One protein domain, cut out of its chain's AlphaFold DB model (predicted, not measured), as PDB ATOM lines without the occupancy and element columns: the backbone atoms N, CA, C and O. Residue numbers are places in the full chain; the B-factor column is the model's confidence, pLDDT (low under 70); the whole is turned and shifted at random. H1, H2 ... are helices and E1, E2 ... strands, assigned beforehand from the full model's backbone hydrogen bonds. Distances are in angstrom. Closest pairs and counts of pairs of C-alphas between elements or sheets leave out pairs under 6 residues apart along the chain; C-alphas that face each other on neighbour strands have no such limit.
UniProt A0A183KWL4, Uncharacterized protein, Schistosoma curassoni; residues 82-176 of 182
ATOM      1  N   LYS A  82       2.584  25.537  41.309       64.19
ATOM      2  CA  LYS A  82       2.754  24.335  40.485       64.19
ATOM      3  C   LYS A  82       2.124  23.107  41.129       64.19
ATOM      4  O   LYS A  82       1.400  22.398  40.438       64.19
ATOM      5  N   ASP A  83       2.316  22.920  42.432       64.31
ATOM      6  CA  ASP A  83       1.779  21.774  43.171       64.31
ATOM      7  C   ASP A  83       0.246  21.781  43.144       64.31
ATOM      8  O   ASP A  83      -0.387  20.748  42.930       64.31
ATOM      9  N   PHE A  84      -0.353  22.973  43.228       64.62
ATOM     10  CA  PHE A  84      -1.799  23.164  43.114       64.62
ATOM     11  C   PHE A  84      -2.299  22.907  41.689       64.62
ATOM     12  O   PHE A  84      -3.275  22.183  41.497       64.62
ATOM     13  N   THR A  85      -1.628  23.452  40.668       64.69
ATOM     14  CA  THR A  85      -2.050  23.282  39.268       64.69
ATOM     15  C   THR A  85      -1.826  21.870  38.726       64.69
ATOM     16  O   THR A  85      -2.603  21.410  37.893       64.69
ATOM     17  N   ASP A  86      -0.787  21.168  39.177       64.69
ATOM     18  CA  ASP A  86      -0.493  19.803  38.739       64.69
ATOM     19  C   ASP A  86      -1.393  18.785  39.443       64.69
ATOM     20  O   ASP A  86      -1.822  17.823  38.804       64.69
ATOM     21  N   SER A  87      -1.735  19.026  40.714       59.94
ATOM     22  CA  SER A  87      -2.780  18.278  41.425       59.94
ATOM     23  C   SER A  87      -4.115  18.363  40.672       59.94
ATOM     24  O   SER A  87      -4.668  17.340  40.271       59.94
ATOM     25  N   LEU A  88      -4.537  19.585  40.330       61.72
ATOM     26  CA  LEU A  88      -5.731  19.890  39.532       61.72
ATOM     27  C   LEU A  88      -5.786  19.168  38.175       61.72
ATOM     28  O   LEU A  88      -6.833  18.659  37.772       61.72
ATOM     29  N   LYS A  89      -4.656  19.114  37.458       62.91
ATOM     30  CA  LYS A  89      -4.558  18.462  36.141       62.91
ATOM     31  C   LYS A  89      -4.638  16.940  36.213       62.91
ATOM     32  O   LYS A  89      -5.148  16.326  35.281       62.91
ATOM     33  N   ARG A  90      -4.100  16.323  37.270       62.22
ATOM     34  CA  ARG A  90      -4.069  14.856  37.411       62.22
ATOM     35  C   ARG A  90      -5.408  14.279  37.851       62.22
ATOM     36  O   ARG A  90      -5.688  13.131  37.529       62.22
ATOM     37  N   SER A  91      -6.207  15.044  38.585       53.31
ATOM     38  CA  SER A  91      -7.426  14.544  39.223       53.31
ATOM     39  C   SER A  91      -8.728  14.932  38.543       53.31
ATOM     40  O   SER A  91      -9.775  14.418  38.923       53.31
ATOM     41  N   GLY A  92      -8.675  15.797  37.529       54.41
ATOM     42  CA  GLY A  92      -9.856  16.204  36.780       54.41
ATOM     43  C   GLY A  92     -10.818  17.023  37.632       54.41
ATOM     44  O   GLY A  92     -11.906  16.554  37.930       54.41
ATOM     45  N   ASN A  93     -10.432  18.251  37.997       64.12
ATOM     46  CA  ASN A  93     -11.321  19.281  38.562       64.12
ATOM     47  C   ASN A  93     -12.278  18.801  39.678       64.12
ATOM     48  O   ASN A  93     -13.379  19.335  39.817       64.12
ATOM     49  N   ASP A  94     -11.883  17.797  40.467       67.19
ATOM     50  CA  ASP A  94     -12.725  17.268  41.536       67.19
ATOM     51  C   ASP A  94     -12.822  18.308  42.658       67.19
ATOM     52  O   ASP A  94     -11.820  18.713  43.260       67.19
ATOM     53  N   TYR A  95     -14.052  18.736  42.937       68.50
ATOM     54  CA  TYR A  95     -14.391  19.682  43.994       68.50
ATOM     55  C   TYR A  95     -13.746  19.303  45.339       68.50
ATOM     56  O   TYR A  95     -13.272  20.177  46.067       68.50
ATOM     57  N   SER A  96     -13.674  18.004  45.648       71.69
ATOM     58  CA  SER A  96     -13.114  17.505  46.909       71.69
ATOM     59  C   SER A  96     -11.631  17.851  47.051       71.69
ATOM     60  O   SER A  96     -11.195  18.299  48.105       71.69
ATOM     61  N   GLN A  97     -10.851  17.727  45.976       69.38
ATOM     62  CA  GLN A  97      -9.417  18.026  46.014       69.38
ATOM     63  C   GLN A  97      -9.118  19.524  46.001       69.38
ATOM     64  O   GLN A  97      -8.135  19.972  46.597       69.38
ATOM     65  N   LEU A  98      -9.978  20.311  45.347       69.88
ATOM     66  CA  LEU A  98      -9.908  21.768  45.415       69.88
ATOM     67  C   LEU A  98     -10.120  22.264  46.839       69.88
ATOM     68  O   LEU A  98      -9.388  23.133  47.311       69.88
ATOM     69  N   LEU A  99     -11.083  21.665  47.536       75.62
ATOM     70  CA  LEU A  99     -11.365  21.979  48.924       75.62
ATOM     71  C   LEU A  99     -10.192  21.622  49.843       75.62
ATOM     72  O   LEU A  99      -9.792  22.468  50.637       75.62
ATOM     73  N   GLU A 100      -9.610  20.427  49.699       77.56
ATOM     74  CA  GLU A 100      -8.417  20.018  50.464       77.56
ATOM     75  C   GLU A 100      -7.243  20.979  50.241       77.56
ATOM     76  O   GLU A 100      -6.593  21.413  51.185       77.56
ATOM     77  N   SER A 101      -7.036  21.416  48.999       72.12
ATOM     78  CA  SER A 101      -5.990  22.382  48.658       72.12
ATOM     79  C   SER A 101      -6.192  23.738  49.355       72.12
ATOM     80  O   SER A 101      -5.253  24.321  49.902       72.12
ATOM     81  N   VAL A 102      -7.424  24.257  49.361       77.00
ATOM     82  CA  VAL A 102      -7.756  25.514  50.055       77.00
ATOM     83  C   VAL A 102      -7.646  25.351  51.573       77.00
ATOM     84  O   VAL A 102      -7.188  26.267  52.256       77.00
ATOM     85  N   LEU A 103      -8.030  24.188  52.102       81.00
ATOM     86  CA  LEU A 103      -7.891  23.855  53.515       81.00
ATOM     87  C   LEU A 103      -6.435  23.802  53.954       81.00
ATOM     88  O   LEU A 103      -6.101  24.437  54.948       81.00
ATOM     89  N   ASP A 104      -5.573  23.094  53.230       79.12
ATOM     90  CA  ASP A 104      -4.149  23.005  53.555       79.12
ATOM     91  C   ASP A 104      -3.509  24.401  53.555       79.12
ATOM     92  O   ASP A 104      -2.761  24.747  54.467       79.12
ATOM     93  N   LEU A 105      -3.889  25.260  52.606       76.81
ATOM     94  CA  LEU A 105      -3.461  26.657  52.567       76.81
ATOM     95  C   LEU A 105      -3.921  27.454  53.805       76.81
ATOM     96  O   LEU A 105      -3.148  28.233  54.364       76.81
ATOM     97  N   ILE A 106      -5.151  27.249  54.279       83.50
ATOM     98  CA  ILE A 106      -5.646  27.890  55.505       83.50
ATOM     99  C   ILE A 106      -4.947  27.325  56.745       83.50
ATOM    100  O   ILE A 106      -4.512  28.096  57.595       83.50
ATOM    101  N   MET A 107      -4.758  26.010  56.825       83.44
ATOM    102  CA  MET A 107      -4.039  25.346  57.916       83.44
ATOM    103  C   MET A 107      -2.571  25.791  58.004       83.44
ATOM    104  O   MET A 107      -2.029  25.875  59.100       83.44
ATOM    105  N   LEU A 108      -1.928  26.125  56.876       75.38
ATOM    106  CA  LEU A 108      -0.565  26.674  56.845       75.38
ATOM    107  C   LEU A 108      -0.472  28.108  57.388       75.38
ATOM    108  O   LEU A 108       0.598  28.534  57.817       75.38
ATOM    109  N   THR A 109      -1.562  28.874  57.323       74.75
ATOM    110  CA  THR A 109      -1.577  30.306  57.681       74.75
ATOM    111  C   THR A 109      -2.229  30.581  59.033       74.75
ATOM    112  O   THR A 109      -1.918  31.576  59.687       74.75
ATOM    113  N   SER A 110      -3.132  29.704  59.464       77.75
ATOM    114  CA  SER A 110      -3.969  29.864  60.648       77.75
ATOM    115  C   SER A 110      -3.641  28.816  61.708       77.75
ATOM    116  O   SER A 110      -3.346  27.669  61.398       77.75
ATOM    117  N   ASN A 111      -3.802  29.175  62.982       78.19
ATOM    118  CA  ASN A 111      -3.601  28.274  64.127       78.19
ATOM    119  C   ASN A 111      -4.815  27.360  64.406       78.19
ATOM    120  O   ASN A 111      -5.183  27.141  65.564       78.19
ATOM    121  N   PHE A 112      -5.470  26.837  63.366       80.94
ATOM    122  CA  PHE A 112      -6.553  25.870  63.562       80.94
ATOM    123  C   PHE A 112      -5.990  24.554  64.102       80.94
ATOM    124  O   PHE A 112      -4.997  24.032  63.597       80.94
ATOM    125  N   LYS A 113      -6.629  24.013  65.144       79.56
ATOM    126  CA  LYS A 113      -6.213  22.745  65.765       79.56
ATOM    127  C   LYS A 113      -6.765  21.531  65.030       79.56
ATOM    128  O   LYS A 113      -6.171  20.459  65.100       79.56
ATOM    129  N   ASP A 114      -7.894  21.704  64.353       85.06
ATOM    130  CA  ASP A 114      -8.631  20.635  63.702       85.06
ATOM    131  C   ASP A 114      -9.072  21.047  62.289       85.06
ATOM    132  O   ASP A 114      -9.488  22.184  62.043       85.06
ATOM    133  N   ARG A 115      -8.990  20.102  61.346       83.44
ATOM    134  CA  ARG A 115      -9.368  20.328  59.943       83.44
ATOM    135  C   ARG A 115     -10.869  20.560  59.763       83.44
ATOM    136  O   ARG A 115     -11.259  21.348  58.908       83.44
ATOM    137  N   SER A 116     -11.712  19.911  60.560       84.69
ATOM    138  CA  SER A 116     -13.165  20.107  60.553       84.69
ATOM    139  C   SER A 116     -13.529  21.519  61.012       84.69
ATOM    140  O   SER A 116     -14.363  22.178  60.389       84.69
ATOM    141  N   GLU A 117     -12.854  22.026  62.047       86.25
ATOM    142  CA  GLU A 117     -13.015  23.410  62.510       86.25
ATOM    143  C   GLU A 117     -12.598  24.415  61.425       86.25
ATOM    144  O   GLU A 117     -13.348  25.348  61.111       86.25
ATOM    145  N   ALA A 118     -11.436  24.195  60.800       85.19
ATOM    146  CA  ALA A 118     -10.961  25.019  59.692       85.19
ATOM    147  C   ALA A 118     -11.959  25.012  58.526       85.19
ATOM    148  O   ALA A 118     -12.309  26.071  58.004       85.19
ATOM    149  N   LEU A 119     -12.492  23.842  58.166       85.69
ATOM    150  CA  LEU A 119     -13.469  23.682  57.091       85.69
ATOM    151  C   LEU A 119     -14.774  24.424  57.362       85.69
ATOM    152  O   LEU A 119     -15.253  25.180  56.509       85.69
ATOM    153  N   GLN A 120     -15.344  24.250  58.554       85.69
ATOM    154  CA  GLN A 120     -16.549  24.974  58.950       85.69
ATOM    155  C   GLN A 120     -16.316  26.486  58.914       85.69
ATOM    156  O   GLN A 120     -17.153  27.233  58.398       85.69
ATOM    157  N   THR A 121     -15.153  26.932  59.386       85.38
ATOM    158  CA  THR A 121     -14.778  28.346  59.385       85.38
ATOM    159  C   THR A 121     -14.623  28.891  57.965       85.38
ATOM    160  O   THR A 121     -15.153  29.966  57.665       85.38
ATOM    161  N   CYS A 122     -13.982  28.139  57.069       85.94
ATOM    162  CA  CYS A 122     -13.831  28.496  55.661       85.94
ATOM    163  C   CYS A 122     -15.191  28.667  54.975       85.94
ATOM    164  O   CYS A 122     -15.407  29.665  54.289       85.94
ATOM    165  N   PHE A 123     -16.149  27.769  55.217       85.62
ATOM    166  CA  PHE A 123     -17.499  27.905  54.659       85.62
ATOM    167  C   PHE A 123     -18.293  29.064  55.266       85.62
ATOM    168  O   PHE A 123     -19.047  29.745  54.564       85.62
ATOM    169  N   MET A 124     -18.141  29.304  56.567       85.69
ATOM    170  CA  MET A 124     -18.889  30.342  57.273       85.69
ATOM    171  C   MET A 124     -18.380  31.753  56.961       85.69
ATOM    172  O   MET A 124     -19.160  32.709  56.957       85.69
ATOM    173  N   ARG A 125     -17.075  31.906  56.721       84.88
ATOM    174  CA  ARG A 125     -16.427  33.215  56.551       84.88
ATOM    175  C   ARG A 125     -16.044  33.499  55.102       84.88
ATOM    176  O   ARG A 125     -16.058  34.663  54.711       84.88
ATOM    177  N   GLY A 126     -15.820  32.461  54.305       86.44
ATOM    178  CA  GLY A 126     -15.310  32.555  52.944       86.44
ATOM    179  C   GLY A 126     -13.797  32.761  52.911       86.44
ATOM    180  O   GLY A 126     -13.222  33.377  53.811       86.44
ATOM    181  N   VAL A 127     -13.167  32.255  51.855       88.00
ATOM    182  CA  VAL A 127     -11.722  32.338  51.619       88.00
ATOM    183  C   VAL A 127     -11.476  33.107  50.335       88.00
ATOM    184  O   VAL A 127     -12.059  32.795  49.293       88.00
ATOM    185  N   VAL A 128     -10.604  34.107  50.405       88.75
ATOM    186  CA  VAL A 128     -10.252  34.964  49.273       88.75
ATOM    187  C   VAL A 128      -8.740  35.021  49.144       88.75
ATOM    188  O   VAL A 128      -8.054  35.325  50.112       88.75
ATOM    189  N   LEU A 129      -8.216  34.775  47.948       88.38
ATOM    190  CA  LEU A 129      -6.794  34.900  47.637       88.38
ATOM    191  C   LEU A 129      -6.627  35.907  46.503       88.38
ATOM    192  O   LEU A 129      -7.255  35.761  45.458       88.38
ATOM    193  N   ASN A 130      -5.807  36.941  46.703       87.81
ATOM    194  CA  ASN A 130      -5.543  37.986  45.701       87.81
ATOM    195  C   ASN A 130      -6.830  38.582  45.093       87.81
ATOM    196  O   ASN A 130      -6.968  38.751  43.877       87.81
ATOM    197  N   ASN A 131      -7.803  38.863  45.965       85.56
ATOM    198  CA  ASN A 131      -9.137  39.356  45.609       85.56
ATOM    199  C   ASN A 131      -9.967  38.410  44.707       85.56
ATOM    200  O   ASN A 131     -10.887  38.847  44.017       85.56
ATOM    201  N   VAL A 132      -9.656  37.112  44.695       86.38
ATOM    202  CA  VAL A 132     -10.462  36.067  44.051       86.38
ATOM    203  C   VAL A 132     -11.076  35.183  45.126       86.38
ATOM    204  O   VAL A 132     -10.374  34.689  46.008       86.38
ATOM    205  N   ASN A 133     -12.394  34.988  45.073       86.56
ATOM    206  CA  ASN A 133     -13.084  34.097  46.002       86.56
ATOM    207  C   ASN A 133     -12.725  32.646  45.667       86.56
ATOM    208  O   ASN A 133     -13.118  32.140  44.619       86.56
ATOM    209  N   LEU A 134     -11.991  31.995  46.568       84.38
ATOM    210  CA  LEU A 134     -11.749  30.557  46.506       84.38
ATOM    211  C   LEU A 134     -12.941  29.812  47.101       84.38
ATOM    212  O   LEU A 134     -13.454  28.893  46.489       84.38
ATOM    213  N   LEU A 135     -13.438  30.264  48.255       86.06
ATOM    214  CA  LEU A 135     -14.648  29.745  48.890       86.06
ATOM    215  C   LEU A 135     -15.591  30.899  49.188       86.06
ATOM    216  O   LEU A 135     -15.253  31.809  49.948       86.06
ATOM    217  N   LYS A 136     -16.793  30.868  48.618       83.44
ATOM    218  CA  LYS A 136     -17.792  31.899  48.889       83.44
ATOM    219  C   LYS A 136     -18.513  31.601  50.198       83.44
ATOM    220  O   LYS A 136     -18.950  30.481  50.455       83.44
ATOM    221  N   LYS A 137     -18.678  32.638  51.017       82.62
ATOM    222  CA  LYS A 137     -19.411  32.554  52.281       82.62
ATOM    223  C   LYS A 137     -20.798  31.934  52.069       82.62
ATOM    224  O   LYS A 137     -21.593  32.451  51.288       82.62
ATOM    225  N   GLY A 138     -21.086  30.863  52.803       75.75
ATOM    226  CA  GLY A 138     -22.381  30.181  52.784       75.75
ATOM    227  C   GLY A 138     -22.648  29.323  51.546       75.75
ATOM    228  O   GLY A 138     -23.692  28.678  51.503       75.75
ATOM    229  N   ASN A 139     -21.730  29.266  50.572       74.75
ATOM    230  CA  ASN A 139     -21.892  28.432  49.386       74.75
ATOM    231  C   ASN A 139     -20.821  27.337  49.327       74.75
ATOM    232  O   ASN A 139     -19.662  27.589  49.008       74.75
ATOM    233  N   LYS A 140     -21.238  26.108  49.640       66.88
ATOM    234  CA  LYS A 140     -20.371  24.928  49.748       66.88
ATOM    235  C   LYS A 140     -20.073  24.251  48.408       66.88
ATOM    236  O   LYS A 140     -19.571  23.142  48.435       66.88
ATOM    237  N   PHE A 141     -20.445  24.832  47.266       64.00
ATOM    238  CA  PHE A 141     -20.283  24.169  45.961       64.00
ATOM    239  C   PHE A 141     -19.756  25.091  44.851       64.00
ATOM    240  O   PHE A 141     -19.540  24.642  43.732       64.00
ATOM    241  N   GLU A 142     -19.497  26.369  45.142       66.12
ATOM    242  CA  GLU A 142     -18.926  27.328  44.182       66.12
ATOM    243  C   GLU A 142     -17.391  27.384  44.298       66.12
ATOM    244  O   GLU A 142     -16.822  28.422  44.632       66.12
ATOM    245  N   MET A 143     -16.709  26.264  44.036       71.62
ATOM    246  CA  MET A 143     -15.270  26.271  43.732       71.62
ATOM    247  C   MET A 143     -15.060  25.924  42.273       71.62
ATOM    248  O   MET A 143     -15.631  24.956  41.779       71.62
ATOM    249  N   SER A 144     -14.218  26.706  41.601       75.25
ATOM    250  CA  SER A 144     -13.872  26.473  40.208       75.25
ATOM    251  C   SER A 144     -12.346  26.492  40.026       75.25
ATOM    252  O   SER A 144     -11.657  27.304  40.661       75.25
ATOM    253  N   PRO A 145     -11.792  25.612  39.177       75.12
ATOM    254  CA  PRO A 145     -10.378  25.630  38.809       75.12
ATOM    255  C   PRO A 145      -9.930  26.982  38.246       75.12
ATOM    256  O   PRO A 145      -8.813  27.428  38.509       75.12
ATOM    257  N   GLU A 146     -10.811  27.666  37.514       81.44
ATOM    258  CA  GLU A 146     -10.549  28.975  36.916       81.44
ATOM    259  C   GLU A 146     -10.309  30.035  37.991       81.44
ATOM    260  O   GLU A 146      -9.394  30.844  37.854       81.44
ATOM    261  N   ASN A 147     -11.070  30.007  39.092       82.81
ATOM    262  CA  ASN A 147     -10.863  30.920  40.217       82.81
ATOM    263  C   ASN A 147      -9.504  30.687  40.882       82.81
ATOM    264  O   ASN A 147      -8.806  31.642  41.219       82.81
ATOM    265  N   ILE A 148      -9.095  29.431  41.038       79.31
ATOM    266  CA  ILE A 148      -7.796  29.095  41.624       79.31
ATOM    267  C   ILE A 148      -6.664  29.552  40.704       79.31
ATOM    268  O   ILE A 148      -5.739  30.235  41.148       79.31
ATOM    269  N   GLN A 149      -6.765  29.262  39.407       78.88
ATOM    270  CA  GLN A 149      -5.791  29.721  38.423       78.88
ATOM    271  C   GLN A 149      -5.719  31.256  38.372       78.88
ATOM    272  O   GLN A 149      -4.624  31.821  38.363       78.88
ATOM    273  N   ALA A 150      -6.866  31.939  38.408       84.88
ATOM    274  CA  ALA A 150      -6.935  33.394  38.461       84.88
ATOM    275  C   ALA A 150      -6.268  33.944  39.731       84.88
ATOM    276  O   ALA A 150      -5.464  34.872  39.638       84.88
ATOM    277  N   ALA A 151      -6.527  33.352  40.900       85.25
ATOM    278  CA  ALA A 151      -5.917  33.764  42.162       85.25
ATOM    279  C   ALA A 151      -4.385  33.658  42.119       85.25
ATOM    280  O   ALA A 151      -3.685  34.592  42.515       85.25
ATOM    281  N   PHE A 152      -3.859  32.556  41.574       82.56
ATOM    282  CA  PHE A 152      -2.419  32.341  41.427       82.56
ATOM    283  C   PHE A 152      -1.767  33.227  40.360       82.56
ATOM    284  O   PHE A 152      -0.625  33.646  40.525       82.56
ATOM    285  N   SER A 153      -2.485  33.569  39.289       83.00
ATOM    286  CA  SER A 153      -1.969  34.472  38.250       83.00
ATOM    287  C   SER A 153      -1.791  35.917  38.723       83.00
ATOM    288  O   SER A 153      -1.012  36.664  38.137       83.00
ATOM    289  N   ARG A 154      -2.507  36.312  39.785       86.44
ATOM    290  CA  ARG A 154      -2.526  37.688  40.294       86.44
ATOM    291  C   ARG A 154      -1.403  38.019  41.261       86.44
ATOM    292  O   ARG A 154      -1.262  39.191  41.579       86.44
ATOM    293  N   PHE A 155      -0.631  37.035  41.729       84.69
ATOM    294  CA  PHE A 155       0.501  37.293  42.621       84.69
ATOM    295  C   PHE A 155       1.408  38.383  42.056       84.69
ATOM    296  O   PHE A 155       1.627  38.463  40.845       84.69
ATOM    297  N   ASP A 156       1.950  39.213  42.942       82.31
ATOM    298  CA  ASP A 156       2.866  40.252  42.516       82.31
ATOM    299  C   ASP A 156       4.109  39.625  41.870       82.31
ATOM    300  O   ASP A 156       4.815  38.825  42.480       82.31
ATOM    301  N   GLN A 157       4.369  39.977  40.613       77.50
ATOM    302  CA  GLN A 157       5.416  39.336  39.814       77.50
ATOM    303  C   GLN A 157       6.825  39.703  40.291       77.50
ATOM    304  O   GLN A 157       7.762  38.928  40.101       77.50
ATOM    305  N   THR A 158       6.968  40.875  40.910       74.94
ATOM    306  CA  THR A 158       8.258  41.406  41.359       74.94
ATOM    307  C   THR A 158       8.706  40.732  42.652       74.94
ATOM    308  O   THR A 158       9.858  40.330  42.800       74.94
ATOM    309  N   THR A 159       7.783  40.606  43.598       74.31
ATOM    310  CA  THR A 159       8.026  40.169  44.977       74.31
ATOM    311  C   THR A 159       7.622  38.711  45.202       74.31
ATOM    312  O   THR A 159       8.129  38.059  46.112       74.31
ATOM    313  N   GLY A 160       6.710  38.181  44.385       79.00
ATOM    314  CA  GLY A 160       6.058  36.894  44.604       79.00
ATOM    315  C   GLY A 160       5.022  36.906  45.731       79.00
ATOM    316  O   GLY A 160       4.554  35.825  46.095       79.00
ATOM    317  N   LEU A 161       4.681  38.075  46.292       84.88
ATOM    318  CA  LEU A 161       3.722  38.226  47.387       84.88
ATOM    319  C   LEU A 161       2.271  38.186  46.908       84.88
ATOM    320  O   LEU A 161       1.917  38.659  45.826       84.88
ATOM    321  N   GLY A 162       1.423  37.642  47.766       87.56
ATOM    322  CA  GLY A 162      -0.023  37.648  47.649       87.56
ATOM    323  C   GLY A 162      -0.676  37.853  49.008       87.56
ATOM    324  O   GLY A 162      -0.018  37.826  50.053       87.56
ATOM    325  N   ILE A 163      -1.987  38.062  48.979       88.31
ATOM    326  CA  ILE A 163      -2.802  38.305  50.166       88.31
ATOM    327  C   ILE A 163      -3.871  37.231  50.252       88.31
ATOM    328  O   ILE A 163      -4.756  37.147  49.395       88.31
ATOM    329  N   LEU A 164      -3.788  36.431  51.309       89.12
ATOM    330  CA  LEU A 164      -4.835  35.509  51.709       89.12
ATOM    331  C   LEU A 164      -5.735  36.185  52.737       89.12
ATOM    332  O   LEU A 164      -5.249  36.813  53.672       89.12
ATOM    333  N   ARG A 165      -7.045  36.017  52.589       89.50
ATOM    334  CA  ARG A 165      -8.054  36.538  53.503       89.50
ATOM    335  C   ARG A 165      -9.051  35.456  53.898       89.50
ATOM    336  O   ARG A 165      -9.622  34.793  53.031       89.50
ATOM    337  N   LEU A 166      -9.323  35.365  55.197       87.56
ATOM    338  CA  LEU A 166     -10.404  34.567  55.775       87.56
ATOM    339  C   LEU A 166     -11.454  35.509  56.380       87.56
ATOM    340  O   LEU A 166     -11.237  36.203  57.375       87.56
ATOM    341  N   GLY A 167     -12.632  35.568  55.761       83.88
ATOM    342  CA  GLY A 167     -13.671  36.515  56.165       83.88
ATOM    343  C   GLY A 167     -13.279  37.983  55.965       83.88
ATOM    344  O   GLY A 167     -12.790  38.364  54.907       83.88
ATOM    345  N   LYS A 168     -13.583  38.830  56.958       78.44
ATOM    346  CA  LYS A 168     -13.387  40.291  56.875       78.44
ATOM    347  C   LYS A 168     -12.118  40.802  57.556       78.44
ATOM    348  O   LYS A 168     -11.638  41.864  57.187       78.44
ATOM    349  N   ASN A 169     -11.628  40.088  58.566       78.06
ATOM    350  CA  ASN A 169     -10.666  40.646  59.521       78.06
ATOM    351  C   ASN A 169      -9.314  39.933  59.495       78.06
ATOM    352  O   ASN A 169      -8.331  40.497  59.963       78.06
ATOM    353  N   GLU A 170      -9.261  38.708  58.979       84.62
ATOM    354  CA  GLU A 170      -8.044  37.907  58.988       84.62
ATOM    355  C   GLU A 170      -7.400  37.945  57.615       84.62
ATOM    356  O   GLU A 170      -8.000  37.536  56.618       84.62
ATOM    357  N   HIS A 171      -6.181  38.473  57.592       87.50
ATOM    358  CA  HIS A 171      -5.391  38.662  56.395       87.50
ATOM    359  C   HIS A 171      -3.964  38.195  56.660       87.50
ATOM    360  O   HIS A 171      -3.395  38.497  57.709       87.50
ATOM    361  N   TRP A 172      -3.378  37.508  55.688       87.12
ATOM    362  CA  TRP A 172      -2.000  37.046  55.745       87.12
ATOM    363  C   TRP A 172      -1.275  37.390  54.455       87.12
ATOM    364  O   TRP A 172      -1.832  37.278  53.359       87.12
ATOM    365  N   PHE A 173      -0.004  37.758  54.595       87.00
ATOM    366  CA  PHE A 173       0.927  37.696  53.480       87.00
ATOM    367  C   PHE A 173       1.250  36.234  53.187       87.00
ATOM    368  O   PHE A 173       1.562  35.463  54.092       87.00
ATOM    369  N   VAL A 174       1.203  35.879  51.911       86.25
ATOM    370  CA  VAL A 174       1.623  34.573  51.404       86.25
ATOM    371  C   VAL A 174       2.593  34.781  50.248       86.25
ATOM    372  O   VAL A 174       2.493  35.777  49.531       86.25
ATOM    373  N   ALA A 175       3.547  33.875  50.061       83.00
ATOM    374  CA  ALA A 175       4.591  34.026  49.046       83.00
ATOM    375  C   ALA A 175       4.618  32.830  48.090       83.00
ATOM    376  O   ALA A 175       4.400  31.700  48.504       83.00
ATOM    377  N   THR A 176       4.922  33.058  46.811       75.50
ATOM    378  CA  THR A 176       5.072  31.977  45.807       75.50
ATOM    379  C   THR A 176       6.498  31.480  45.629       75.50
ATOM    380  O   THR A 176       6.743  30.476  44.960       75.50
TER     381      THR A 176
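This is residues 82 to 176 of the 182 residues of an uncharacterized protein of Schistosoma curassoni (UniProt A0A183KWL4). A twisted wall of four strands, made of two hairpins side by side, has helices H2 and H4 over one face, and no named helix covers its other face. H1 folds back along H2 on the side away from the sheet, while H3 sits beside the strands near one end of the wall and turns about square to H2. You will meet 95 printed residues with four named helices and four named strands, in the order H1, H2, H3, E1, E2, H4, E3, E4; the sheet runs E2, E1, E3, E4, antiparallel throughout, and the class is mixed, helices and strands. The whole is compact, with a radius of gyration of the C-alphas of 12.5 A, and rounded, spanning 33 by 31 by 21 A.

Begin in the sheet, with E1, residues 127 to 129, and E3, residues 161 to 166, its inner strands: they are antiparallel at 168 degrees, and N 165 and O 128 are 2.8 A apart, within hydrogen-bond range. On the other side of E1 look for the edge strand E2, residues 132 to 135, which forms a hairpin with E1; N 134 and O 127 are 2.8 A apart. The other edge strand, E4, residues 170 to 175, forms a hairpin with E3; N 162 and O 174 are 2.8 A apart. From edge to edge the strands' lines turn by 66 degrees. Now go to H2, residues 95 to 109: it is on the sheet at a height over the sheet of 9.6 A and runs across the strands, at 77 degrees to E1 on the local plane. It only just lies over E2, E1 and E3, with 3 of its C-alphas on each. H4, residues 145 to 153, is on the same face at a height over the sheet of 6.9 A, slantwise to the strands, at 46 degrees to E2 on the local plane; it lies only just over E2, with 3 C-alphas on it, and the C-alphas of Val 132 and Ala 151, the closest of the two, are 5.4 A apart. H2 and H4 on one face make two layers, helices over a sheet. E2, H4 and E3 form a split strand-helix-strand unit, two strands running the same way with E1 between them, and its crossover is right-handed. H3, residues 115 to 125, stands at the sheet's level and touches H2, with residues 103 to 107 of H2 alone, about perpendicular at 84 degrees; the closest C-alphas are those of Leu 103 and Leu 119, 6.6 A apart. H1, residues 82 to 91, is not on the sheet; it forms a helical hairpin with H2, touching residues 97 to 101 alone, at a shallow tilt of 22 degrees, opposite ways, with the C-alphas of Phe 84 and Ser 101 closest at 7.0 A. H1 and H4 are close but not clearly touching, their closest C-alphas, those of Leu 88 and Pro 145, being 7.4 A apart, while H3 is apart from H1 and H4. In H1, H2, H3 and H4 every O i to N i+4 pair is within hydrogen-bond range.

Find C-alpha 161 at (3.722, 38.226, 47.387); from there E3 runs 16.8 A to C-alpha 166. E4 covers 16.5 A and ends at C-alpha 175, at (4.591, 34.026, 49.046). The shorter strands E1 and E2 lie at residues 127 to 129 and 132 to 135. For the longest helix, start at C-alpha 95, at (-14.391, 19.682, 43.994), and go 21.5 A along H2 to C-alpha 109. H3 measures 15.1 A, H1 14.2 A and H4 12.2 A.

Look for the two C-alphas farthest apart at Ser 116 and Thr 158, 35.8 A from each other. The printed part has no cut, and no link is long; those from E2 to H4 and from H4 to E3 are short, the others tight. In the B-factor column the mean pLDDT of the printed part is 78.6, and it is under 70 at residues 82 to 95, 97 to 98 and 140 to 142.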